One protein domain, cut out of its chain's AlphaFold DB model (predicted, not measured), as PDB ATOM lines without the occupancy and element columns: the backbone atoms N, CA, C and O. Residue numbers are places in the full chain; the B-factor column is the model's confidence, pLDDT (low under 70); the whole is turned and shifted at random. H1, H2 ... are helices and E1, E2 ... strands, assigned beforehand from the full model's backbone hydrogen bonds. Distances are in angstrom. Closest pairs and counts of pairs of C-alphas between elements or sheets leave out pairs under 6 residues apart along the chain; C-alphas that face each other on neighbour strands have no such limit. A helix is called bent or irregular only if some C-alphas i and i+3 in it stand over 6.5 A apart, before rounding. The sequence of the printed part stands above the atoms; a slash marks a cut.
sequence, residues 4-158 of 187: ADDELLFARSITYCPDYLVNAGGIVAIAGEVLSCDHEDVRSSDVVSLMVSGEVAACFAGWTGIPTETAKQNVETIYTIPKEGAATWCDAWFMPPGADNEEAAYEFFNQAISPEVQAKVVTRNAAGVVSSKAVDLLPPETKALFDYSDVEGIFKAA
ATOM      1  N   ALA A   4      47.358 -16.349 -17.943       35.22
ATOM      2  CA  ALA A   4      46.692 -16.684 -16.686       35.22
ATOM      3  C   ALA A   4      46.653 -18.202 -16.410       35.22
ATOM      4  O   ALA A   4      46.672 -18.616 -15.251       35.22
ATOM      5  N   ASP A   5      46.628 -19.032 -17.456       41.81
ATOM      6  CA  ASP A   5      46.654 -20.493 -17.328       41.81
ATOM      7  C   ASP A   5      48.058 -20.982 -16.925       41.81
ATOM      8  O   ASP A   5      48.183 -21.884 -16.095       41.81
ATOM      9  N   ASP A   6      49.110 -20.325 -17.427       41.69
ATOM     10  CA  ASP A   6      50.502 -20.595 -17.043       41.69
ATOM     11  C   ASP A   6      50.744 -20.289 -15.560       41.69
ATOM     12  O   ASP A   6      51.296 -21.116 -14.831       41.69
ATOM     13  N   GLU A   7      50.280 -19.134 -15.069       41.88
ATOM     14  CA  GLU A   7      50.396 -18.771 -13.650       41.88
ATOM     15  C   GLU A   7      49.670 -19.762 -12.726       41.88
ATOM     16  O   GLU A   7      50.174 -20.081 -11.647       41.88
ATOM     17  N   LEU A   8      48.521 -20.302 -13.147       50.75
ATOM     18  CA  LEU A   8      47.772 -21.310 -12.390       50.75
ATOM     19  C   LEU A   8      48.498 -22.660 -12.309       50.75
ATOM     20  O   LEU A   8      48.414 -23.337 -11.280       50.75
ATOM     21  N   LEU A   9      49.212 -23.057 -13.365       48.12
ATOM     22  CA  LEU A   9      50.034 -24.270 -13.379       48.12
ATOM     23  C   LEU A   9      51.269 -24.110 -12.483       48.12
ATOM     24  O   LEU A   9      51.524 -24.969 -11.632       48.12
ATOM     25  N   PHE A  10      51.961 -22.971 -12.579       48.38
ATOM     26  CA  PHE A  10      53.087 -22.649 -11.697       48.38
ATOM     27  C   PHE A  10      52.663 -22.545 -10.225       48.38
ATOM     28  O   PHE A  10      53.370 -23.043  -9.349       48.38
ATOM     29  N   ALA A  11      51.482 -21.987  -9.932       49.38
ATOM     30  CA  ALA A  11      50.935 -21.915  -8.573       49.38
ATOM     31  C   ALA A  11      50.631 -23.295  -7.958       49.38
ATOM     32  O   ALA A  11      50.537 -23.422  -6.737       49.38
ATOM     33  N   ARG A  12      50.488 -24.336  -8.787       51.78
ATOM     34  CA  ARG A  12      50.309 -25.736  -8.365       51.78
ATOM     35  C   ARG A  12      51.619 -26.528  -8.352       51.78
ATOM     36  O   ARG A  12      51.580 -27.747  -8.195       51.78
ATOM     37  N   SER A  13      52.758 -25.849  -8.509       46.22
ATOM     38  CA  SER A  13      54.090 -26.455  -8.624       46.22
ATOM     39  C   SER A  13      54.198 -27.469  -9.770       46.22
ATOM     40  O   SER A  13      54.965 -28.424  -9.679       46.22
ATOM     41  N   ILE A  14      53.415 -27.283 -10.838       46.41
ATOM     42  CA  ILE A  14      53.507 -28.082 -12.061       46.41
ATOM     43  C   ILE A  14      54.463 -27.353 -13.001       46.41
ATOM     44  O   ILE A  14      54.149 -26.264 -13.485       46.41
ATOM     45  N   THR A  15      55.623 -27.950 -13.278       52.12
ATOM     46  CA  THR A  15      56.512 -27.435 -14.324       52.12
ATOM     47  C   THR A  15      55.941 -27.821 -15.684       52.12
ATOM     48  O   THR A  15      55.776 -29.006 -15.992       52.12
ATOM     49  N   TYR A  16      55.633 -26.805 -16.483       43.03
ATOM     50  CA  TYR A  16      55.089 -26.923 -17.831       43.03
ATOM     51  C   TYR A  16      56.206 -26.888 -18.882       43.03
ATOM     52  O   TYR A  16      57.048 -25.988 -18.864       43.03
ATOM     53  N   CYS A  17      56.205 -27.852 -19.806       39.38
ATOM     54  CA  CYS A  17      57.027 -27.828 -21.012       39.38
ATOM     55  C   CYS A  17      56.103 -27.895 -22.248       39.38
ATOM     56  O   CYS A  17      55.569 -28.971 -22.543       39.38
ATOM     57  N   PRO A  18      55.894 -26.773 -22.968       38.97
ATOM     58  CA  PRO A  18      55.259 -26.814 -24.282       38.97
ATOM     59  C   PRO A  18      56.230 -27.509 -25.239       38.97
ATOM     60  O   PRO A  18      57.427 -27.237 -25.213       38.97
ATOM     61  N   ASP A  19      55.889 -28.389 -26.157       48.12
ATOM     62  CA  ASP A  19      54.690 -29.078 -26.607       48.12
ATOM     63  C   ASP A  19      55.275 -30.219 -27.477       48.12
ATOM     64  O   ASP A  19      56.456 -30.170 -27.860       48.12
ATOM     65  N   TYR A  20      54.510 -31.246 -27.832       45.84
ATOM     66  CA  TYR A  20      55.042 -32.300 -28.711       45.84
ATOM     67  C   TYR A  20      54.190 -32.558 -29.957       45.84
ATOM     68  O   TYR A  20      54.730 -32.977 -30.984       45.84
ATOM     69  N   LEU A  21      52.883 -32.289 -29.903       49.62
ATOM     70  CA  LEU A  21      51.975 -32.715 -30.959       49.62
ATOM     71  C   LEU A  21      50.779 -31.772 -31.104       49.62
ATOM     72  O   LEU A  21      50.041 -31.557 -30.145       49.62
ATOM     73  N   VAL A  22      50.567 -31.245 -32.310       51.31
ATOM     74  CA  VAL A  22      49.325 -30.543 -32.673       51.31
ATOM     75  C   VAL A  22      48.474 -31.479 -33.515       51.31
ATOM     76  O   VAL A  22      48.918 -31.930 -34.568       51.31
ATOM     77  N   ASN A  23      47.251 -31.754 -33.079       53.84
ATOM     78  CA  ASN A  23      46.273 -32.498 -33.866       53.84
ATOM     79  C   ASN A  23      45.002 -31.677 -34.003       53.84
ATOM     80  O   ASN A  23      44.448 -31.202 -33.017       53.84
ATOM     81  N   ALA A  24      44.511 -31.550 -35.230       43.75
ATOM     82  CA  ALA A  24      43.170 -31.047 -35.453       43.75
ATOM     83  C   ALA A  24      42.169 -32.197 -35.292       43.75
ATOM     84  O   ALA A  24      42.410 -33.328 -35.723       43.75
ATOM     85  N   GLY A  25      41.051 -31.895 -34.651       47.81
ATOM     86  CA  GLY A  25      39.835 -32.676 -34.746       47.81
ATOM     87  C   GLY A  25      39.217 -32.470 -36.108       47.81
ATOM     88  O   GLY A  25      39.200 -31.364 -36.641       47.81
ATOM     89  N   GLY A  26      38.707 -33.545 -36.680       44.78
ATOM     90  CA  GLY A  26      38.027 -33.502 -37.961       44.78
ATOM     91  C   GLY A  26      36.945 -34.557 -38.044       44.78
ATOM     92  O   GLY A  26      36.709 -35.332 -37.111       44.78
ATOM     93  N   ILE A  27      36.274 -34.565 -39.186       49.06
ATOM     94  CA  ILE A  27      35.405 -35.665 -39.577       49.06
ATOM     95  C   ILE A  27      36.255 -36.630 -40.391       49.06
ATOM     96  O   ILE A  27      36.957 -36.216 -41.318       49.06
ATOM     97  N   VAL A  28      36.182 -37.912 -40.049       52.41
ATOM     98  CA  VAL A  28      36.781 -38.981 -40.852       52.41
ATOM     99  C   VAL A  28      35.672 -39.846 -41.423       52.41
ATOM    100  O   VAL A  28      34.775 -40.251 -40.689       52.41
ATOM    101  N   ALA A  29      35.734 -40.128 -42.721       45.34
ATOM    102  CA  ALA A  29      34.763 -40.962 -43.423       45.34
ATOM    103  C   ALA A  29      35.464 -41.986 -44.324       45.34
ATOM    104  O   ALA A  29      36.536 -41.713 -44.866       45.34
ATOM    105  N   ILE A  30      34.857 -43.159 -44.511       53.66
ATOM    106  CA  ILE A  30      35.238 -44.086 -45.588       53.66
ATOM    107  C   ILE A  30      34.870 -43.415 -46.922       53.66
ATOM    108  O   ILE A  30      33.861 -42.718 -46.994       53.66
ATOM    109  N   ALA A  31      35.669 -43.582 -47.979       40.59
ATOM    110  CA  ALA A  31      35.443 -42.965 -49.299       40.59
ATOM    111  C   ALA A  31      34.227 -43.550 -50.076       40.59
ATOM    112  O   ALA A  31      34.293 -43.783 -51.282       40.59
ATOM    113  N   GLY A  32      33.110 -43.797 -49.388       39.59
ATOM    114  CA  GLY A  32      31.874 -44.394 -49.884       39.59
ATOM    115  C   GLY A  32      30.658 -43.955 -49.059       39.59
ATOM    116  O   GLY A  32      30.785 -43.369 -47.989       39.59
ATOM    117  N   GLU A  33      29.471 -44.185 -49.615       31.53
ATOM    118  CA  GLU A  33      28.174 -43.675 -49.154       31.53
ATOM    119  C   GLU A  33      27.888 -43.970 -47.663       31.53
ATOM    120  O   GLU A  33      28.004 -45.107 -47.205       31.53
ATOM    121  N   VAL A  34      27.503 -42.934 -46.904       34.41
ATOM    122  CA  VAL A  34      27.101 -43.039 -45.489       34.41
ATOM    123  C   VAL A  34      25.752 -43.759 -45.419       34.41
ATOM    124  O   VAL A  34      24.730 -43.183 -45.788       34.41
ATOM    125  N   LEU A  35      25.743 -45.021 -44.978       28.83
ATOM    126  CA  LEU A  35      24.554 -45.888 -45.027       28.83
ATOM    127  C   LEU A  35      23.687 -45.870 -43.751       28.83
ATOM    128  O   LEU A  35      22.495 -46.158 -43.845       28.83
ATOM    129  N   SER A  36      24.221 -45.474 -42.592       32.53
ATOM    130  CA  SER A  36      23.455 -45.190 -41.365       32.53
ATOM    131  C   SER A  36      24.329 -44.479 -40.323       32.53
ATOM    132  O   SER A  36      25.555 -44.458 -40.437       32.53
ATOM    133  N   CYS A  37      23.698 -43.851 -39.325       36.03
ATOM    134  CA  CYS A  37      24.360 -43.286 -38.149       36.03
ATOM    135  C   CYS A  37      23.756 -43.975 -36.924       36.03
ATOM    136  O   CYS A  37      22.644 -43.639 -36.521       36.03
ATOM    137  N   ASP A  38      24.458 -44.976 -36.397       41.00
ATOM    138  CA  ASP A  38      24.053 -45.703 -35.198       41.00
ATOM    139  C   ASP A  38      24.848 -45.181 -33.990       41.00
ATOM    140  O   ASP A  38      26.058 -44.952 -34.061       41.00
ATOM    141  N   HIS A  39      24.140 -44.922 -32.888       45.50
ATOM    142  CA  HIS A  39      24.703 -44.396 -31.645       45.50
ATOM    143  C   HIS A  39      25.240 -45.542 -30.781       45.50
ATOM    144  O   HIS A  39      24.548 -46.017 -29.883       45.50
ATOM    145  N   GLU A  40      26.467 -45.993 -31.033       42.69
ATOM    146  CA  GLU A  40      27.186 -46.854 -30.087       42.69
ATOM    147  C   GLU A  40      28.308 -46.077 -29.383       42.69
ATOM    148  O   GLU A  40      28.931 -45.186 -29.965       42.69
ATOM    149  N   ASP A  41      28.550 -46.403 -28.107       48.28
ATOM    150  CA  ASP A  41      29.622 -45.856 -27.261       48.28
ATOM    151  C   ASP A  41      31.003 -46.302 -27.788       48.28
ATOM    152  O   ASP A  41      31.676 -47.178 -27.236       48.28
ATOM    153  N   VAL A  42      31.438 -45.701 -28.893       50.12
ATOM    154  CA  VAL A  42      32.743 -45.965 -29.494       50.12
ATOM    155  C   VAL A  42      33.831 -45.287 -28.665       50.12
ATOM    156  O   VAL A  42      33.887 -44.062 -28.543       50.12
ATOM    157  N   ARG A  43      34.745 -46.084 -28.107       54.84
ATOM    158  CA  ARG A  43      35.960 -45.550 -27.482       54.84
ATOM    159  C   ARG A  43      36.870 -44.981 -28.562       54.84
ATOM    160  O   ARG A  43      37.041 -45.586 -29.616       54.84
ATOM    161  N   SER A  44      37.528 -43.861 -28.269       57.88
ATOM    162  CA  SER A  44      38.451 -43.206 -29.208       57.88
ATOM    163  C   SER A  44      39.572 -44.129 -29.709       57.88
ATOM    164  O   SER A  44      40.023 -43.974 -30.841       57.88
ATOM    165  N   SER A  45      39.981 -45.124 -28.912       64.44
ATOM    166  CA  SER A  45      40.967 -46.142 -29.299       64.44
ATOM    167  C   SER A  45      40.471 -47.141 -30.345       64.44
ATOM    168  O   SER A  45      41.283 -47.711 -31.068       64.44
ATOM    169  N   ASP A  46      39.159 -47.355 -30.430       77.06
ATOM    170  CA  ASP A  46      38.569 -48.467 -31.182       77.06
ATOM    171  C   ASP A  46      38.097 -48.016 -32.575       77.06
ATOM    172  O   ASP A  46      37.841 -48.844 -33.448       77.06
ATOM    173  N   VAL A  47      38.060 -46.697 -32.819       79.50
ATOM    174  CA  VAL A  47      37.591 -46.076 -34.072       79.50
ATOM    175  C   VAL A  47      38.283 -46.667 -35.302       79.50
ATOM    176  O   VAL A  47      37.615 -46.966 -36.284       79.50
ATOM    177  N   VAL A  48      39.604 -46.878 -35.267       84.25
ATOM    178  CA  VAL A  48      40.328 -47.462 -36.412       84.25
ATOM    179  C   VAL A  48      39.820 -48.872 -36.714       84.25
ATOM    180  O   VAL A  48      39.560 -49.188 -37.871       84.25
ATOM    181  N   SER A  49      39.656 -49.713 -35.691       87.25
ATOM    182  CA  SER A  49      39.170 -51.084 -35.863       87.25
ATOM    183  C   SER A  49      37.738 -51.121 -36.392       87.25
ATOM    184  O   SER A  49      37.465 -51.904 -37.296       87.25
ATOM    185  N   LEU A  50      36.864 -50.242 -35.897       84.75
ATOM    186  CA  LEU A  50      35.462 -50.159 -36.317       84.75
ATOM    187  C   LEU A  50      35.292 -49.619 -37.743       84.75
ATOM    188  O   LEU A  50      34.435 -50.078 -38.493       84.75
ATOM    189  N   MET A  51      36.135 -48.666 -38.147       86.12
ATOM    190  CA  MET A  51      36.171 -48.183 -39.532       86.12
ATOM    191  C   MET A  51      36.712 -49.267 -40.475       86.12
ATOM    192  O   MET A  51      36.233 -49.410 -41.595       86.12
ATOM    193  N   VAL A  52      37.695 -50.058 -40.026       88.12
ATOM    194  CA  VAL A  52      38.259 -51.166 -40.817       88.12
ATOM    195  C   VAL A  52      37.281 -52.335 -40.948       88.12
ATOM    196  O   VAL A  52      37.217 -52.947 -42.013       88.12
ATOM    197  N   SER A  53      36.514 -52.651 -39.902       88.94
ATOM    198  CA  SER A  53      35.481 -53.693 -39.956       88.94
ATOM    199  C   SER A  53      34.242 -53.269 -40.749       88.94
ATOM    200  O   SER A  53      33.469 -54.130 -41.173       88.94
ATOM    201  N   GLY A  54      34.070 -51.965 -40.986       84.62
ATOM    202  CA  GLY A  54      32.893 -51.390 -41.635       84.62
ATOM    203  C   GLY A  54      31.694 -51.226 -40.698       84.62
ATOM    204  O   GLY A  54      30.601 -50.933 -41.172       84.62
ATOM    205  N   GLU A  55      31.885 -51.406 -39.387       83.69
ATOM    206  CA  GLU A  55      30.860 -51.150 -38.364       83.69
ATOM    207  C   GLU A  55      30.549 -49.653 -38.238       83.69
ATOM    208  O   GLU A  55      29.416 -49.276 -37.953       83.69
ATOM    209  N   VAL A  56      31.535 -48.790 -38.505       81.19
ATOM    210  CA  VAL A  56      31.370 -47.332 -38.521       81.19
ATOM    211  C   VAL A  56      31.755 -46.785 -39.894       81.19
ATOM    212  O   VAL A  56      32.837 -47.064 -40.404       81.19
ATOM    213  N   ALA A  57      30.875 -45.975 -40.489       80.50
ATOM    214  CA  ALA A  57      31.124 -45.325 -41.781       80.50
ATOM    215  C   ALA A  57      31.755 -43.926 -41.646       80.50
ATOM    216  O   ALA A  57      32.470 -43.470 -42.544       80.50
ATOM    217  N   ALA A  58      31.478 -43.239 -40.534       82.38
ATOM    218  CA  ALA A  58      31.983 -41.904 -40.251       82.38
ATOM    219  C   ALA A  58      32.160 -41.678 -38.745       82.38
ATOM    220  O   ALA A  58      31.356 -42.140 -37.938       82.38
ATOM    221  N   CYS A  59      33.188 -40.915 -38.379       79.12
ATOM    222  CA  CYS A  59      33.490 -40.554 -37.000       79.12
ATOM    223  C   CYS A  59      33.695 -39.040 -36.874       79.12
ATOM    224  O   CYS A  59      34.455 -38.431 -37.636       79.12
ATOM    225  N   PHE A  60      33.014 -38.445 -35.894       75.50
ATOM    226  CA  PHE A  60      33.245 -37.071 -35.457       75.50
ATOM    227  C   PHE A  60      34.317 -37.058 -34.366       75.50
ATOM    228  O   PHE A  60      34.377 -37.972 -33.550       75.50
ATOM    229  N   ALA A  61      35.139 -36.006 -34.338       69.44
ATOM    230  CA  ALA A  61      36.316 -35.913 -33.467       69.44
ATOM    231  C   ALA A  61      37.391 -36.981 -33.764       69.44
ATOM    232  O   ALA A  61      38.112 -37.423 -32.871       69.44
ATOM    233  N   GLY A  62      37.528 -37.366 -35.036       73.19
ATOM    234  CA  GLY A  62      38.674 -38.145 -35.496       73.19
ATOM    235  C   GLY A  62      39.955 -37.305 -35.521       73.19
ATOM    236  O   GLY A  62      39.895 -36.076 -35.577       73.19
ATOM    237  N   TRP A  63      41.112 -37.972 -35.512       75.88
ATOM    238  CA  TRP A  63      42.421 -37.328 -35.660       75.88
ATOM    239  C   TRP A  63      43.038 -37.616 -37.035       75.88
ATOM    240  O   TRP A  63      42.689 -38.589 -37.712       75.88
ATOM    241  N   THR A  64      44.004 -36.789 -37.429       77.06
ATOM    242  CA  THR A  64      44.697 -36.797 -38.734       77.06
ATOM    243  C   THR A  64      45.400 -38.112 -39.087       77.06
ATOM    244  O   THR A  64      45.671 -38.369 -40.257       77.06
ATOM    245  N   GLY A  65      45.675 -38.971 -38.103       78.94
ATOM    246  CA  GLY A  65      46.341 -40.258 -38.301       78.94
ATOM    247  C   GLY A  65      45.414 -41.420 -38.657       78.94
ATOM    248  O   GLY A  65      45.916 -42.452 -39.099       78.94
ATOM    249  N   ILE A  66      44.088 -41.278 -38.522       83.19
ATOM    250  CA  ILE A  66      43.145 -42.370 -38.825       83.19
ATOM    251  C   ILE A  66      43.299 -42.871 -40.275       83.19
ATOM    252  O   ILE A  66      43.473 -44.080 -40.431       83.19
ATOM    253  N   PRO A  67      43.348 -42.013 -41.319       85.81
ATOM    254  CA  PRO A  67      43.581 -42.466 -42.695       85.81
ATOM    255  C   PRO A  67      44.837 -43.309 -42.879       85.81
ATOM    256  O   PRO A  67      44.814 -44.328 -43.568       85.81
ATOM    257  N   THR A  68      45.928 -42.923 -42.220       85.31
ATOM    258  CA  THR A  68      47.190 -43.665 -42.267       85.31
ATOM    259  C   THR A  68      47.050 -45.043 -41.619       85.31
ATOM    260  O   THR A  68      47.551 -46.031 -42.160       85.31
ATOM    261  N   GLU A  69      46.365 -45.145 -40.478       86.94
ATOM    262  CA  GLU A  69      46.184 -46.418 -39.769       86.94
ATOM    263  C   GLU A  69      45.177 -47.358 -40.450       86.94
ATOM    264  O   GLU A  69      45.396 -48.574 -40.465       86.94
ATOM    265  N   THR A  70      44.108 -46.835 -41.060       89.31
ATOM    266  CA  THR A  70      43.163 -47.659 -41.834       89.31
ATOM    267  C   THR A  70      43.794 -48.132 -43.146       89.31
ATOM    268  O   THR A  70      43.626 -49.292 -43.527       89.31
ATOM    269  N   ALA A  71      44.609 -47.293 -43.802       89.12
ATOM    270  CA  ALA A  71      45.300 -47.650 -45.042       89.12
ATOM    271  C   ALA A  71      46.292 -48.810 -44.850       89.12
ATOM    272  O   ALA A  71      46.381 -49.689 -45.708       89.12
ATOM    273  N   LYS A  72      46.975 -48.891 -43.694       89.62
ATOM    274  CA  LYS A  72      47.815 -50.055 -43.323       89.62
ATOM    275  C   LYS A  72      47.036 -51.374 -43.282       89.62
ATOM    276  O   LYS A  72      47.640 -52.440 -43.360       89.62
ATOM    277  N   GLN A  73      45.713 -51.303 -43.158       92.94
ATOM    278  CA  GLN A  73      44.794 -52.438 -43.112       92.94
ATOM    279  C   GLN A  73      43.971 -52.579 -44.405       92.94
ATOM    280  O   GLN A  73      43.015 -53.346 -44.443       92.94
ATOM    281  N   ASN A  74      44.381 -51.905 -45.488       91.31
ATOM    282  CA  ASN A  74      43.724 -51.894 -46.802       91.31
ATOM    283  C   ASN A  74      42.321 -51.256 -46.815       91.31
ATOM    284  O   ASN A  74      41.511 -51.592 -47.676       91.31
ATOM    285  N   VAL A  75      42.038 -50.330 -45.892       90.69
ATOM    286  CA  VAL A  75      40.789 -49.554 -45.874       90.69
ATOM    287  C   VAL A  75      41.095 -48.074 -46.073       90.69
ATOM    288  O   VAL A  75      41.791 -47.445 -45.275       90.69
ATOM    289  N   GLU A  76      40.574 -47.512 -47.161       90.56
ATOM    290  CA  GLU A  76      40.756 -46.103 -47.499       90.56
ATOM    291  C   GLU A  76      39.734 -45.231 -46.759       90.56
ATOM    292  O   GLU A  76      38.520 -45.400 -46.902       90.56
ATOM    293  N   THR A  77      40.235 -44.280 -45.972       87.69
ATOM    294  CA  THR A  77      39.423 -43.259 -45.303       87.69
ATOM    295  C   THR A  77      39.982 -41.871 -45.587       87.69
ATOM    296  O   THR A  77      41.155 -41.706 -45.921       87.69
ATOM    297  N   ILE A  78      39.124 -40.863 -45.476       85.44
ATOM    298  CA  ILE A  78      39.437 -39.462 -45.736       85.44
ATOM    299  C   ILE A  78      39.212 -38.684 -44.447       85.44
ATOM    300  O   ILE A  78      38.158 -38.802 -43.824       85.44
ATOM    301  N   TYR A  79      40.192 -37.863 -44.075       82.62
ATOM    302  CA  TYR A  79      40.085 -36.883 -42.997       82.62
ATOM    303  C   TYR A  79      39.773 -35.502 -43.583       82.62
ATOM    304  O   TYR A  79      40.390 -35.087 -44.566       82.62
ATOM    305  N   THR A  80      38.837 -34.771 -42.979       81.12
ATOM    306  CA  THR A  80      38.512 -33.402 -43.390       81.12
ATOM    307  C   THR A  80      38.155 -32.504 -42.207       81.12
ATOM    308  O   THR A  80      37.545 -32.942 -41.229       81.12
ATOM    309  N   ILE A  81      38.521 -31.225 -42.315       78.44
ATOM    310  CA  ILE A  81      38.077 -30.163 -41.407       78.44
ATOM    311  C   ILE A  81      36.830 -29.520 -42.039       78.44
ATOM    312  O   ILE A  81      36.928 -28.998 -43.154       78.44
ATOM    313  N   PRO A  82      35.657 -29.557 -41.378       78.00
ATOM    314  CA  PRO A  82      34.434 -28.941 -41.896       78.00
ATOM    315  C   PRO A  82      34.572 -27.427 -42.108       78.00
ATOM    316  O   PRO A  82      35.376 -26.764 -41.456       78.00
ATOM    317  N   LYS A  83      33.736 -26.849 -42.980       80.81
ATOM    318  CA  LYS A  83      33.743 -25.398 -43.272       80.81
ATOM    319  C   LYS A  83      33.361 -24.538 -42.060       80.81
ATOM    320  O   LYS A  83      33.714 -23.365 -42.007       80.81
ATOM    321  N   GLU A  84      32.607 -25.106 -41.122       81.06
ATOM    322  CA  GLU A  84      32.239 -24.507 -39.839       81.06
ATOM    323  C   GLU A  84      33.431 -24.422 -38.875       81.06
ATOM    324  O   GLU A  84      33.359 -23.708 -37.875       81.06
ATOM    325  N   GLY A  85      34.524 -25.119 -39.193       75.00
ATOM    326  CA  GLY A  85      35.703 -25.265 -38.359       75.00
ATOM    327  C   GLY A  85      35.681 -26.538 -37.518       75.00
ATOM    328  O   GLY A  85      34.753 -27.347 -37.584       75.00
ATOM    329  N   ALA A  86      36.734 -26.721 -36.727       77.06
ATOM    330  CA  ALA A  86      36.857 -27.849 -35.809       77.06
ATOM    331  C   ALA A  86      37.604 -27.477 -34.521       77.06
ATOM    332  O   ALA A  86      38.089 -26.361 -34.371       77.06
ATOM    333  N   ALA A  87      37.686 -28.403 -33.569       76.25
ATOM    334  CA  ALA A  87      38.521 -28.224 -32.386       76.25
ATOM    335  C   ALA A  87      39.947 -28.692 -32.688       76.25
ATOM    336  O   ALA A  87      40.112 -29.764 -33.256       76.25
ATOM    337  N   THR A  88      40.965 -27.937 -32.281       76.94
ATOM    338  CA  THR A  88      42.360 -28.405 -32.288       76.94
ATOM    339  C   THR A  88      42.796 -28.754 -30.873       76.94
ATOM    340  O   THR A  88      42.395 -28.096 -29.909       76.94
ATOM    341  N   TRP A  89      43.655 -29.760 -30.755       72.12
ATOM    342  CA  TRP A  89      44.343 -30.141 -29.530       72.12
ATOM    343  C   TRP A  89      45.846 -29.920 -29.680       72.12
ATOM    344  O   TRP A  89      46.427 -30.132 -30.748       72.12
ATOM    345  N   CYS A  90      46.463 -29.483 -28.588       76.31
ATOM    346  CA  CYS A  90      47.905 -29.371 -28.455       76.31
ATOM    347  C   CYS A  90      48.307 -30.126 -27.195       76.31
ATOM    348  O   CYS A  90      47.889 -29.758 -26.094       76.31
ATOM    349  N   ASP A  91      49.080 -31.190 -27.377       75.94
ATOM    350  CA  ASP A  91      49.546 -32.024 -26.280       75.94
ATOM    351  C   ASP A  91      50.849 -31.463 -25.714       75.94
ATOM    352  O   ASP A  91      51.802 -31.172 -26.450       75.94
ATOM    353  N   ALA A  92      50.906 -31.375 -24.387       74.88
ATOM    354  CA  ALA A  92      52.056 -30.860 -23.666       74.88
ATOM    355  C   ALA A  92      52.526 -31.814 -22.568       74.88
ATOM    356  O   ALA A  92      51.759 -32.615 -22.026       74.88
ATOM    357  N   TRP A  93      53.811 -31.703 -22.236       75.56
ATOM    358  CA  TRP A  93      54.414 -32.459 -21.151       75.56
ATOM    359  C   TRP A  93      54.340 -31.658 -19.853       75.56
ATOM    360  O   TRP A  93      54.713 -30.484 -19.793       75.56
ATOM    361  N   PHE A  94      53.886 -32.320 -18.795       78.00
ATOM    362  CA  PHE A  94      53.768 -31.739 -17.463       78.00
ATOM    363  C   PHE A  94      54.531 -32.608 -16.473       78.00
ATOM    364  O   PHE A  94      54.372 -33.831 -16.470       78.00
ATOM    365  N   MET A  95      55.335 -31.985 -15.613       82.69
ATOM    366  CA  MET A  95      55.913 -32.666 -14.458       82.69
ATOM    367  C   MET A  95      54.972 -32.509 -13.258       82.69
ATOM    368  O   MET A  95      54.712 -31.375 -12.847       82.69
ATOM    369  N   PRO A  96      54.451 -33.610 -12.686       79.81
ATOM    370  CA  PRO A  96      53.651 -33.546 -11.471       79.81
ATOM    371  C   PRO A  96      54.464 -32.988 -10.293       79.81
ATOM    372  O   PRO A  96      55.671 -33.235 -10.215       79.81
ATOM    373  N   PRO A  97      53.819 -32.300  -9.337       82.38
ATOM    374  CA  PRO A  97      54.495 -31.868  -8.125       82.38
ATOM    375  C   PRO A  97      54.955 -33.087  -7.318       82.38
ATOM    376  O   PRO A  97      54.181 -34.019  -7.092       82.38
ATOM    377  N   GLY A  98      56.209 -33.067  -6.864       81.12
ATOM    378  CA  GLY A  98      56.794 -34.168  -6.095       81.12
ATOM    379  C   GLY A  98      57.225 -35.366  -6.942       81.12
ATOM    380  O   GLY A  98      57.230 -36.483  -6.434       81.12
ATOM    381  N   ALA A  99      57.560 -35.161  -8.220       85.00
ATOM    382  CA  ALA A  99      58.180 -36.200  -9.033       85.00
ATOM    383  C   ALA A  99      59.491 -36.684  -8.384       85.00
ATOM    384  O   ALA A  99      60.393 -35.892  -8.121       85.00
ATOM    385  N   ASP A 100      59.612 -37.996  -8.164       89.25
ATOM    386  CA  ASP A 100      60.757 -38.598  -7.456       89.25
ATOM    387  C   ASP A 100      62.108 -38.376  -8.161       89.25
ATOM    388  O   ASP A 100      63.166 -38.494  -7.542       89.25
ATOM    389  N   ASN A 101      62.085 -38.088  -9.466       90.19
ATOM    390  CA  ASN A 101      63.276 -37.867 -10.276       90.19
ATOM    391  C   ASN A 101      63.060 -36.731 -11.286       90.19
ATOM    392  O   ASN A 101      62.816 -36.961 -12.473       90.19
ATOM    393  N   GLU A 102      63.142 -35.497 -10.794       91.00
ATOM    394  CA  GLU A 102      63.002 -34.292 -11.619       91.00
ATOM    395  C   GLU A 102      64.109 -34.172 -12.676       91.00
ATOM    396  O   GLU A 102      63.843 -33.735 -13.791       91.00
ATOM    397  N   GLU A 103      65.339 -34.595 -12.366       90.25
ATOM    398  CA  GLU A 103      66.472 -34.525 -13.298       90.25
ATOM    399  C   GLU A 103      66.191 -35.331 -14.572       90.25
ATOM    400  O   GLU A 103      66.256 -34.787 -15.675       90.25
ATOM    401  N   ALA A 104      65.764 -36.589 -14.425       86.38
ATOM    402  CA  ALA A 104      65.391 -37.424 -15.565       86.38
ATOM    403  C   ALA A 104      64.175 -36.868 -16.327       86.38
ATOM    404  O   ALA A 104      64.110 -36.988 -17.552       86.38
ATOM    405  N   ALA A 105      63.218 -36.243 -15.632       85.25
ATOM    406  CA  ALA A 105      62.081 -35.592 -16.281       85.25
ATOM    407  C   ALA A 105      62.536 -34.414 -17.159       85.25
ATOM    408  O   ALA A 105      62.112 -34.313 -18.310       85.25
ATOM    409  N   TYR A 106      63.452 -33.573 -16.672       87.31
ATOM    410  CA  TYR A 106      64.029 -32.487 -17.468       87.31
ATOM    411  C   TYR A 106      64.862 -32.998 -18.647       87.31
ATOM    412  O   TYR A 106      64.759 -32.443 -19.743       87.31
ATOM    413  N   GLU A 107      65.666 -34.048 -18.467       90.31
ATOM    414  CA  GLU A 107      66.396 -34.679 -19.575       90.31
ATOM    415  C   GLU A 107      65.436 -35.191 -20.654       90.31
ATOM    416  O   GLU A 107      65.633 -34.917 -21.842       90.31
ATOM    417  N   PHE A 108      64.357 -35.861 -20.242       85.38
ATOM    418  CA  PHE A 108      63.319 -36.326 -21.151       85.38
ATOM    419  C   PHE A 108      62.630 -35.166 -21.872       85.38
ATOM    420  O   PHE A 108      62.497 -35.218 -23.091       85.38
ATOM    421  N   PHE A 109      62.239 -34.100 -21.167       86.31
ATOM    422  CA  PHE A 109      61.616 -32.928 -21.787       86.31
ATOM    423  C   PHE A 109      62.539 -32.278 -22.815       86.31
ATOM    424  O   PHE A 109      62.116 -32.050 -23.947       86.31
ATOM    425  N   ASN A 110      63.812 -32.067 -22.472       87.12
ATOM    426  CA  ASN A 110      64.813 -31.524 -23.390       87.12
ATOM    427  C   ASN A 110      64.963 -32.385 -24.650       87.12
ATOM    428  O   ASN A 110      65.067 -31.861 -25.762       87.12
ATOM    429  N   GLN A 111      64.952 -33.711 -24.495       86.56
ATOM    430  CA  GLN A 111      64.995 -34.628 -25.626       86.56
ATOM    431  C   GLN A 111      63.701 -34.578 -26.447       86.56
ATOM    432  O   GLN A 111      63.772 -34.499 -27.674       86.56
ATOM    433  N   ALA A 112      62.537 -34.597 -25.799       83.38
ATOM    434  CA  ALA A 112      61.224 -34.601 -26.439       83.38
ATOM    435  C   ALA A 112      61.000 -33.349 -27.295       83.38
ATOM    436  O   ALA A 112      60.510 -33.462 -28.418       83.38
ATOM    437  N   ILE A 113      61.426 -32.174 -26.817       81.62
ATOM    438  CA  ILE A 113      61.295 -30.918 -27.568       81.62
ATOM    439  C   ILE A 113      62.391 -30.718 -28.622       81.62
ATOM    440  O   ILE A 113      62.324 -29.758 -29.393       81.62
ATOM    441  N   SER A 114      63.404 -31.587 -28.688       89.88
ATOM    442  CA  SER A 114      64.451 -31.459 -29.701       89.88
ATOM    443  C   SER A 114      63.860 -31.605 -31.116       89.88
ATOM    444  O   SER A 114      63.015 -32.477 -31.340       89.88
ATOM    445  N   PRO A 115      64.291 -30.791 -32.104       90.94
ATOM    446  CA  PRO A 115      63.694 -30.808 -33.441       90.94
ATOM    447  C   PRO A 115      63.688 -32.186 -34.115       90.94
ATOM    448  O   PRO A 115      62.708 -32.560 -34.754       90.94
ATOM    449  N   GLU A 116      64.760 -32.962 -33.944       91.50
ATOM    450  CA  GLU A 116      64.885 -34.299 -34.532       91.50
ATOM    451  C   GLU A 116      63.906 -35.308 -33.926       91.50
ATOM    452  O   GLU A 116      63.357 -36.148 -34.640       91.50
ATOM    453  N   VAL A 117      63.697 -35.253 -32.607       88.44
ATOM    454  CA  VAL A 117      62.768 -36.153 -31.911       88.44
ATOM    455  C   VAL A 117      61.329 -35.750 -32.204       88.44
ATOM    456  O   VAL A 117      60.517 -36.623 -32.517       88.44
ATOM    457  N   GLN A 118      61.024 -34.446 -32.204       85.94
ATOM    458  CA  GLN A 118      59.727 -33.932 -32.651       85.94
ATOM    459  C   GLN A 118      59.388 -34.435 -34.052       85.94
ATOM    460  O   GLN A 118      58.379 -35.115 -34.218       85.94
ATOM    461  N   ALA A 119      60.262 -34.211 -35.035       87.44
ATOM    462  CA  ALA A 119      60.014 -34.650 -36.405       87.44
ATOM    463  C   ALA A 119      59.785 -36.168 -36.505       87.44
ATOM    464  O   ALA A 119      58.873 -36.609 -37.205       87.44
ATOM    465  N   LYS A 120      60.559 -36.975 -35.765       86.94
ATOM    466  CA  LYS A 120      60.439 -38.442 -35.780       86.94
ATOM    467  C   LYS A 120      59.089 -38.944 -35.282       86.94
ATOM    468  O   LYS A 120      58.454 -39.723 -35.993       86.94
ATOM    469  N   VAL A 121      58.650 -38.564 -34.080       84.44
ATOM    470  CA  VAL A 121      57.372 -39.105 -33.581       84.44
ATOM    471  C   VAL A 121      56.153 -38.412 -34.210       84.44
ATOM    472  O   VAL A 121      55.156 -39.093 -34.428       84.44
ATOM    473  N   VAL A 122      56.245 -37.159 -34.671       81.81
ATOM    474  CA  VAL A 122      55.179 -36.532 -35.473       81.81
ATOM    475  C   VAL A 122      55.001 -37.230 -36.826       81.81
ATOM    476  O   VAL A 122      53.869 -37.483 -37.232       81.81
ATOM    477  N   THR A 123      56.091 -37.641 -37.482       84.19
ATOM    478  CA  THR A 123      56.024 -38.476 -38.699       84.19
ATOM    479  C   THR A 123      55.299 -39.794 -38.432       84.19
ATOM    480  O   THR A 123      54.502 -40.253 -39.245       84.19
ATOM    481  N   ARG A 124      55.550 -40.414 -37.274       81.19
ATOM    482  CA  ARG A 124      54.886 -41.666 -36.892       81.19
ATOM    483  C   ARG A 124      53.402 -41.473 -36.580       81.19
ATOM    484  O   ARG A 124      52.608 -42.350 -36.903       81.19
ATOM    485  N   ASN A 125      53.054 -40.364 -35.934       75.19
ATOM    486  CA  ASN A 125      51.713 -40.108 -35.412       75.19
ATOM    487  C   ASN A 125      50.824 -39.295 -36.367       75.19
ATOM    488  O   ASN A 125      49.648 -39.110 -36.065       75.19
ATOM    489  N   ALA A 126      51.371 -38.832 -37.498       79.88
ATOM    490  CA  ALA A 126      50.703 -37.989 -38.490       79.88
ATOM    491  C   ALA A 126      50.095 -36.717 -37.874       79.88
ATOM    492  O   ALA A 126      48.888 -36.495 -37.943       79.88
ATOM    493  N   ALA A 127      50.945 -35.891 -37.263       78.81
ATOM    494  CA  ALA A 127      50.534 -34.705 -36.514       78.81
ATOM    495  C   ALA A 127      51.365 -33.452 -36.855       78.81
ATOM    496  O   ALA A 127      52.126 -33.447 -37.824       78.81
ATOM    497  N   GLY A 128      51.188 -32.371 -36.098       81.94
ATOM    498  CA  GLY A 128      51.922 -31.119 -36.248       81.94
ATOM    499  C   GLY A 128      53.090 -30.998 -35.267       81.94
ATOM    500  O   GLY A 128      52.977 -31.426 -34.119       81.94
ATOM    501  N   VAL A 129      54.199 -30.391 -35.703       85.00
ATOM    502  CA  VAL A 129      55.312 -29.993 -34.816       85.00
ATOM    503  C   VAL A 129      55.094 -28.588 -34.265       85.00
ATOM    504  O   VAL A 129      54.524 -27.731 -34.937       85.00
ATOM    505  N   VAL A 130      55.628 -28.326 -33.074       81.19
ATOM    506  CA  VAL A 130      55.569 -26.998 -32.435       81.19
ATOM    507  C   VAL A 130      56.859 -26.197 -32.588       81.19
ATOM    508  O   VAL A 130      56.878 -24.975 -32.460       81.19
ATOM    509  N   SER A 131      57.964 -26.878 -32.894       83.62
ATOM    510  CA  SER A 131      59.243 -26.240 -33.164       83.62
ATOM    511  C   SER A 131      59.344 -25.890 -34.641       83.62
ATOM    512  O   SER A 131      59.363 -26.776 -35.496       83.62
ATOM    513  N   SER A 132      59.516 -24.605 -34.954       85.88
ATOM    514  CA  SER A 132      59.764 -24.154 -36.331       85.88
ATOM    515  C   SER A 132      60.982 -24.837 -36.961       85.88
ATOM    516  O   SER A 132      60.986 -25.123 -38.153       85.88
ATOM    517  N   LYS A 133      61.988 -25.191 -36.151       90.00
ATOM    518  CA  LYS A 133      63.183 -25.927 -36.596       90.00
ATOM    519  C   LYS A 133      62.889 -27.382 -36.974       90.00
ATOM    520  O   LYS A 133      63.659 -27.973 -37.721       90.00
ATOM    521  N   ALA A 134      61.820 -27.975 -36.440       88.75
ATOM    522  CA  ALA A 134      61.428 -29.344 -36.764       88.75
ATOM    523  C   ALA A 134      60.695 -29.432 -38.111       88.75
ATOM    524  O   ALA A 134      60.747 -30.474 -38.756       88.75
ATOM    525  N   VAL A 135      60.073 -28.339 -38.573       88.94
ATOM    526  CA  VAL A 135      59.313 -28.276 -39.840       88.94
ATOM    527  C   VAL A 135      60.183 -28.614 -41.056       88.94
ATOM    528  O   VAL A 135      59.702 -29.190 -42.034       88.94
ATOM    529  N   ASP A 136      61.471 -28.278 -41.010       91.88
ATOM    530  CA  ASP A 136      62.426 -28.580 -42.084       91.88
ATOM    531  C   ASP A 136      62.924 -30.030 -42.063       91.88
ATOM    532  O   ASP A 136      63.482 -30.507 -43.048       91.88
ATOM    533  N   LEU A 137      62.696 -30.744 -40.958       93.69
ATOM    534  CA  LEU A 137      63.067 -32.147 -40.780       93.69
ATOM    535  C   LEU A 137      61.912 -33.105 -41.108       93.69
ATOM    536  O   LEU A 137      62.109 -34.321 -41.096       93.69
ATOM    537  N   LEU A 138      60.713 -32.577 -41.374       90.12
ATOM    538  CA  LEU A 138      59.539 -33.380 -41.694       90.12
ATOM    539  C   LEU A 138      59.617 -33.955 -43.116       90.12
ATOM    540  O   LEU A 138      59.939 -33.223 -44.060       90.12
ATOM    541  N   PRO A 139      59.237 -35.229 -43.306       90.88
ATOM    542  CA  PRO A 139      58.970 -35.773 -44.629       90.88
ATOM    543  C   PRO A 139      57.868 -34.982 -45.357       90.88
ATOM    544  O   PRO A 139      56.957 -34.472 -44.693       90.88
ATOM    545  N   PRO A 140      57.902 -34.889 -46.702       89.88
ATOM    546  CA  PRO A 140      56.932 -34.113 -47.476       89.88
ATOM    547  C   PRO A 140      55.471 -34.449 -47.166       89.88
ATOM    548  O   PRO A 140      54.648 -33.547 -47.048       89.88
ATOM    549  N   GLU A 141      55.154 -35.729 -46.981       84.75
ATOM    550  CA  GLU A 141      53.811 -36.220 -46.680       84.75
ATOM    551  C   GLU A 141      53.306 -35.758 -45.311       84.75
ATOM    552  O   GLU A 141      52.156 -35.351 -45.190       84.75
ATOM    553  N   THR A 142      54.173 -35.744 -44.294       83.94
ATOM    554  CA  THR A 142      53.813 -35.268 -42.948       83.94
ATOM    555  C   THR A 142      53.741 -33.746 -42.928       83.94
ATOM    556  O   THR A 142      52.843 -33.167 -42.323       83.94
ATOM    557  N   LYS A 143      54.660 -33.077 -43.633       86.81
ATOM    558  CA  LYS A 143      54.662 -31.620 -43.771       86.81
ATOM    559  C   LYS A 143      53.404 -31.111 -44.474       86.81
ATOM    560  O   LYS A 143      52.917 -30.052 -44.113       86.81
ATOM    561  N   ALA A 144      52.869 -31.867 -45.431       86.44
ATOM    562  CA  ALA A 144      51.657 -31.516 -46.169       86.44
ATOM    563  C   ALA A 144      50.356 -31.649 -45.354       86.44
ATOM    564  O   ALA A 144      49.324 -31.160 -45.808       86.44
ATOM    565  N   LEU A 145      50.385 -32.274 -44.168       79.94
ATOM    566  CA  LEU A 145      49.209 -32.376 -43.291       79.94
ATOM    567  C   LEU A 145      48.773 -31.015 -42.728       79.94
ATOM    568  O   LEU A 145      47.606 -30.840 -42.388       79.94
ATOM    569  N   PHE A 146      49.703 -30.060 -42.630       82.81
ATOM    570  CA  PHE A 146      49.463 -28.735 -42.064       82.81
ATOM    571  C   PHE A 146      50.096 -27.664 -42.950       82.81
ATOM    572  O   PHE A 146      51.241 -27.793 -43.382       82.81
ATOM    573  N   ASP A 147      49.380 -26.566 -43.183       85.50
ATOM    574  CA  ASP A 147      49.956 -25.398 -43.846       85.50
ATOM    575  C   ASP A 147      50.831 -24.591 -42.874       85.50
ATOM    576  O   ASP A 147      50.419 -23.587 -42.296       85.50
ATOM    577  N   TYR A 148      52.077 -25.032 -42.694       85.12
ATOM    578  CA  TYR A 148      53.053 -24.330 -41.855       85.12
ATOM    579  C   TYR A 148      53.397 -22.913 -42.354       85.12
ATOM    580  O   TYR A 148      54.074 -22.177 -41.633       85.12
ATOM    581  N   SER A 149      52.972 -22.515 -43.562       86.56
ATOM    582  CA  SER A 149      53.131 -21.140 -44.049       86.56
ATOM    583  C   SER A 149      52.027 -20.196 -43.557       86.56
ATOM    584  O   SER A 149      52.261 -18.990 -43.492       86.56
ATOM    585  N   ASP A 150      50.880 -20.741 -43.136       87.06
ATOM    586  CA  ASP A 150      49.732 -20.014 -42.584       87.06
ATOM    587  C   ASP A 150      49.210 -20.673 -41.292       87.06
ATOM    588  O   ASP A 150      48.066 -21.117 -41.175       87.06
ATOM    589  N   VAL A 151      50.075 -20.731 -40.277       83.00
ATOM    590  CA  VAL A 151      49.726 -21.281 -38.954       83.00
ATOM    591  C   VAL A 151      48.557 -20.519 -38.309       83.00
ATOM    592  O   VAL A 151      47.732 -21.114 -37.616       83.00
ATOM    593  N   GLU A 152      48.444 -19.210 -38.552       84.06
ATOM    594  CA  GLU A 152      47.328 -18.402 -38.049       84.06
ATOM    595  C   GLU A 152      45.997 -18.823 -38.690       84.06
ATOM    596  O   GLU A 152      44.999 -18.993 -37.984       84.06
ATOM    597  N   GLY A 153      45.985 -19.063 -40.005       83.56
ATOM    598  CA  GLY A 153      44.836 -19.608 -40.724       83.56
ATOM    599  C   GLY A 153      44.379 -20.958 -40.173       83.56
ATOM    600  O   GLY A 153      43.173 -21.155 -39.990       83.56
ATOM    601  N   ILE A 154      45.318 -21.844 -39.814       79.62
ATOM    602  CA  ILE A 154      45.011 -23.133 -39.167       79.62
ATOM    603  C   ILE A 154      44.240 -22.910 -37.864       79.62
ATOM    604  O   ILE A 154      43.152 -23.458 -37.704       79.62
ATOM    605  N   PHE A 155      44.746 -22.078 -36.950       81.44
ATOM    606  CA  PHE A 155      44.082 -21.843 -35.660       81.44
ATOM    607  C   PHE A 155      42.800 -21.012 -35.772       81.44
ATOM    608  O   PHE A 155      41.937 -21.091 -34.899       81.44
ATOM    609  N   LYS A 156      42.633 -20.235 -36.843       83.69
ATOM    610  CA  LYS A 156      41.372 -19.546 -37.130       83.69
ATOM    611  C   LYS A 156      40.285 -20.515 -37.598       83.69
ATOM    612  O   LYS A 156      39.131 -20.351 -37.211       83.69
ATOM    613  N   ALA A 157      40.642 -21.492 -38.433       78.38
ATOM    614  CA  ALA A 157      39.723 -22.529 -38.897       78.38
ATOM    615  C   ALA A 157      39.457 -23.588 -37.817       78.38
ATOM    616  O   ALA A 157      38.342 -24.090 -37.702       78.38
ATOM    617  N   ALA A 158      40.468 -23.913 -37.013       78.50
ATOM    618  CA  ALA A 158      40.370 -24.891 -35.946       78.50
ATOM    619  C   ALA A 158      41.064 -24.383 -34.667       78.50
ATOM    620  O   ALA A 158      42.245 -24.670 -34.440       78.50
TER     621      ALA A 158
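Overview. This is residues 4 to 158 of the 187 residues of the protein "Extracellular solute-binding protein" of Mesorhizobium sp (UniProt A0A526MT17). One long, bent strand, E1, runs like a spine through the domain: its first part pairs with E4 in a long two-stranded ribbon, and its last part is flanked by the short strands E2 and E3 in a small three-stranded patch. H4 covers the ribbon and H2 and H3 cover the patch on the same face, H5 packs beside E1 between these ends with H6 next to it, H1 and H7 graze the sheet, and residues 31 to 46 make a wide loop at the patch end. The 155 printed residues include seven named helices and four named strands, in the order H1 E1 H2 E2 H3 E3 E4 H4 H5 H6 H7, and the class is mixed, helices and strands. The branched sheet is antiparallel in its three neighbour pairs and strongly twisted. The whole is only just compact, close to loose, with a radius of gyration of the C-alphas of 17.9 A and spans of 52 by 35 by 30 A.

Arrangement. Begin at H1, residues 4 to 11, which only grazes the sheet with its residues 6 to 10. Next read E1, residues 15 to 30, which bends by 53 degrees at residue 18. Its pairing is staggered: E4, residues 88 to 95, is beside residues 15 to 25; E2, residues 58 to 63, beside 25 to 29; and E3, residues 77 to 80, beside 26 to 30. E2 is on one side of E1, E3 and E4 on the other side. Look for N 23 and O 89 at 3.0 A between E1 and E4, N 59 and O 28 at 2.9 A between E1 and E2, and N 78 and O 29 at 2.8 A between E1 and E3. H2, residues 47 to 53, and H3, residues 66 to 71, touch, the closest C-alphas being those of Val 52 and Thr 70, 6.1 A apart; they run the same way at a shallow tilt of 28 degrees. H3 is over E3 at a height over the sheet of 8.1 A. H4, residues 102 to 112, is over E4 at a height of 9.7 A and runs along the strands, at 4 degrees to E4 on the local plane. H5, residues 115 to 125, is on the sheet but over none of its strands, only just, with 2 of its C-alphas falling on E1; its closest C-alpha to E1 is that of Gln 118, 6.3 A from that of Tyr 20. H5 is close to but not clearly touching H6, residues 140 to 143, the closest C-alphas being those of Thr 123 and Thr 142, 5.8 A apart. H7, residues 151 to 157, only grazes the sheet with its residues 154 to 157 and is apart from H5. In H1, H2, H3, H4, H5 and H7 every O i to N i+4 pair is within hydrogen-bond range; H6 is too short for such a pair.

Along the chain. Find C-alpha 4 at (46.692, -16.684, -16.686), where H1 begins. E1 runs from C-alpha 15 at (56.512, -27.435, -14.324) to C-alpha 30 at (35.238, -44.086, -45.588), 41.3 A. E4 spans 22.8 A, H4 14.9 A and H5 15.3 A; H2, E2, H3, E3 and H6 are shorter. H7 ends at C-alpha 157, (39.723, -22.529, -38.897).

Size, cuts and confidence. The two C-alphas farthest apart, those of Leu 35 and Glu 103, are 53.8 A apart. The printed part has no cut. The links E1 to H2 and H5 to H6 are long, with 16 and 14 residues. The mean pLDDT of the printed part is 73.4, and residues 4 to 45 and residue 61 are under 70.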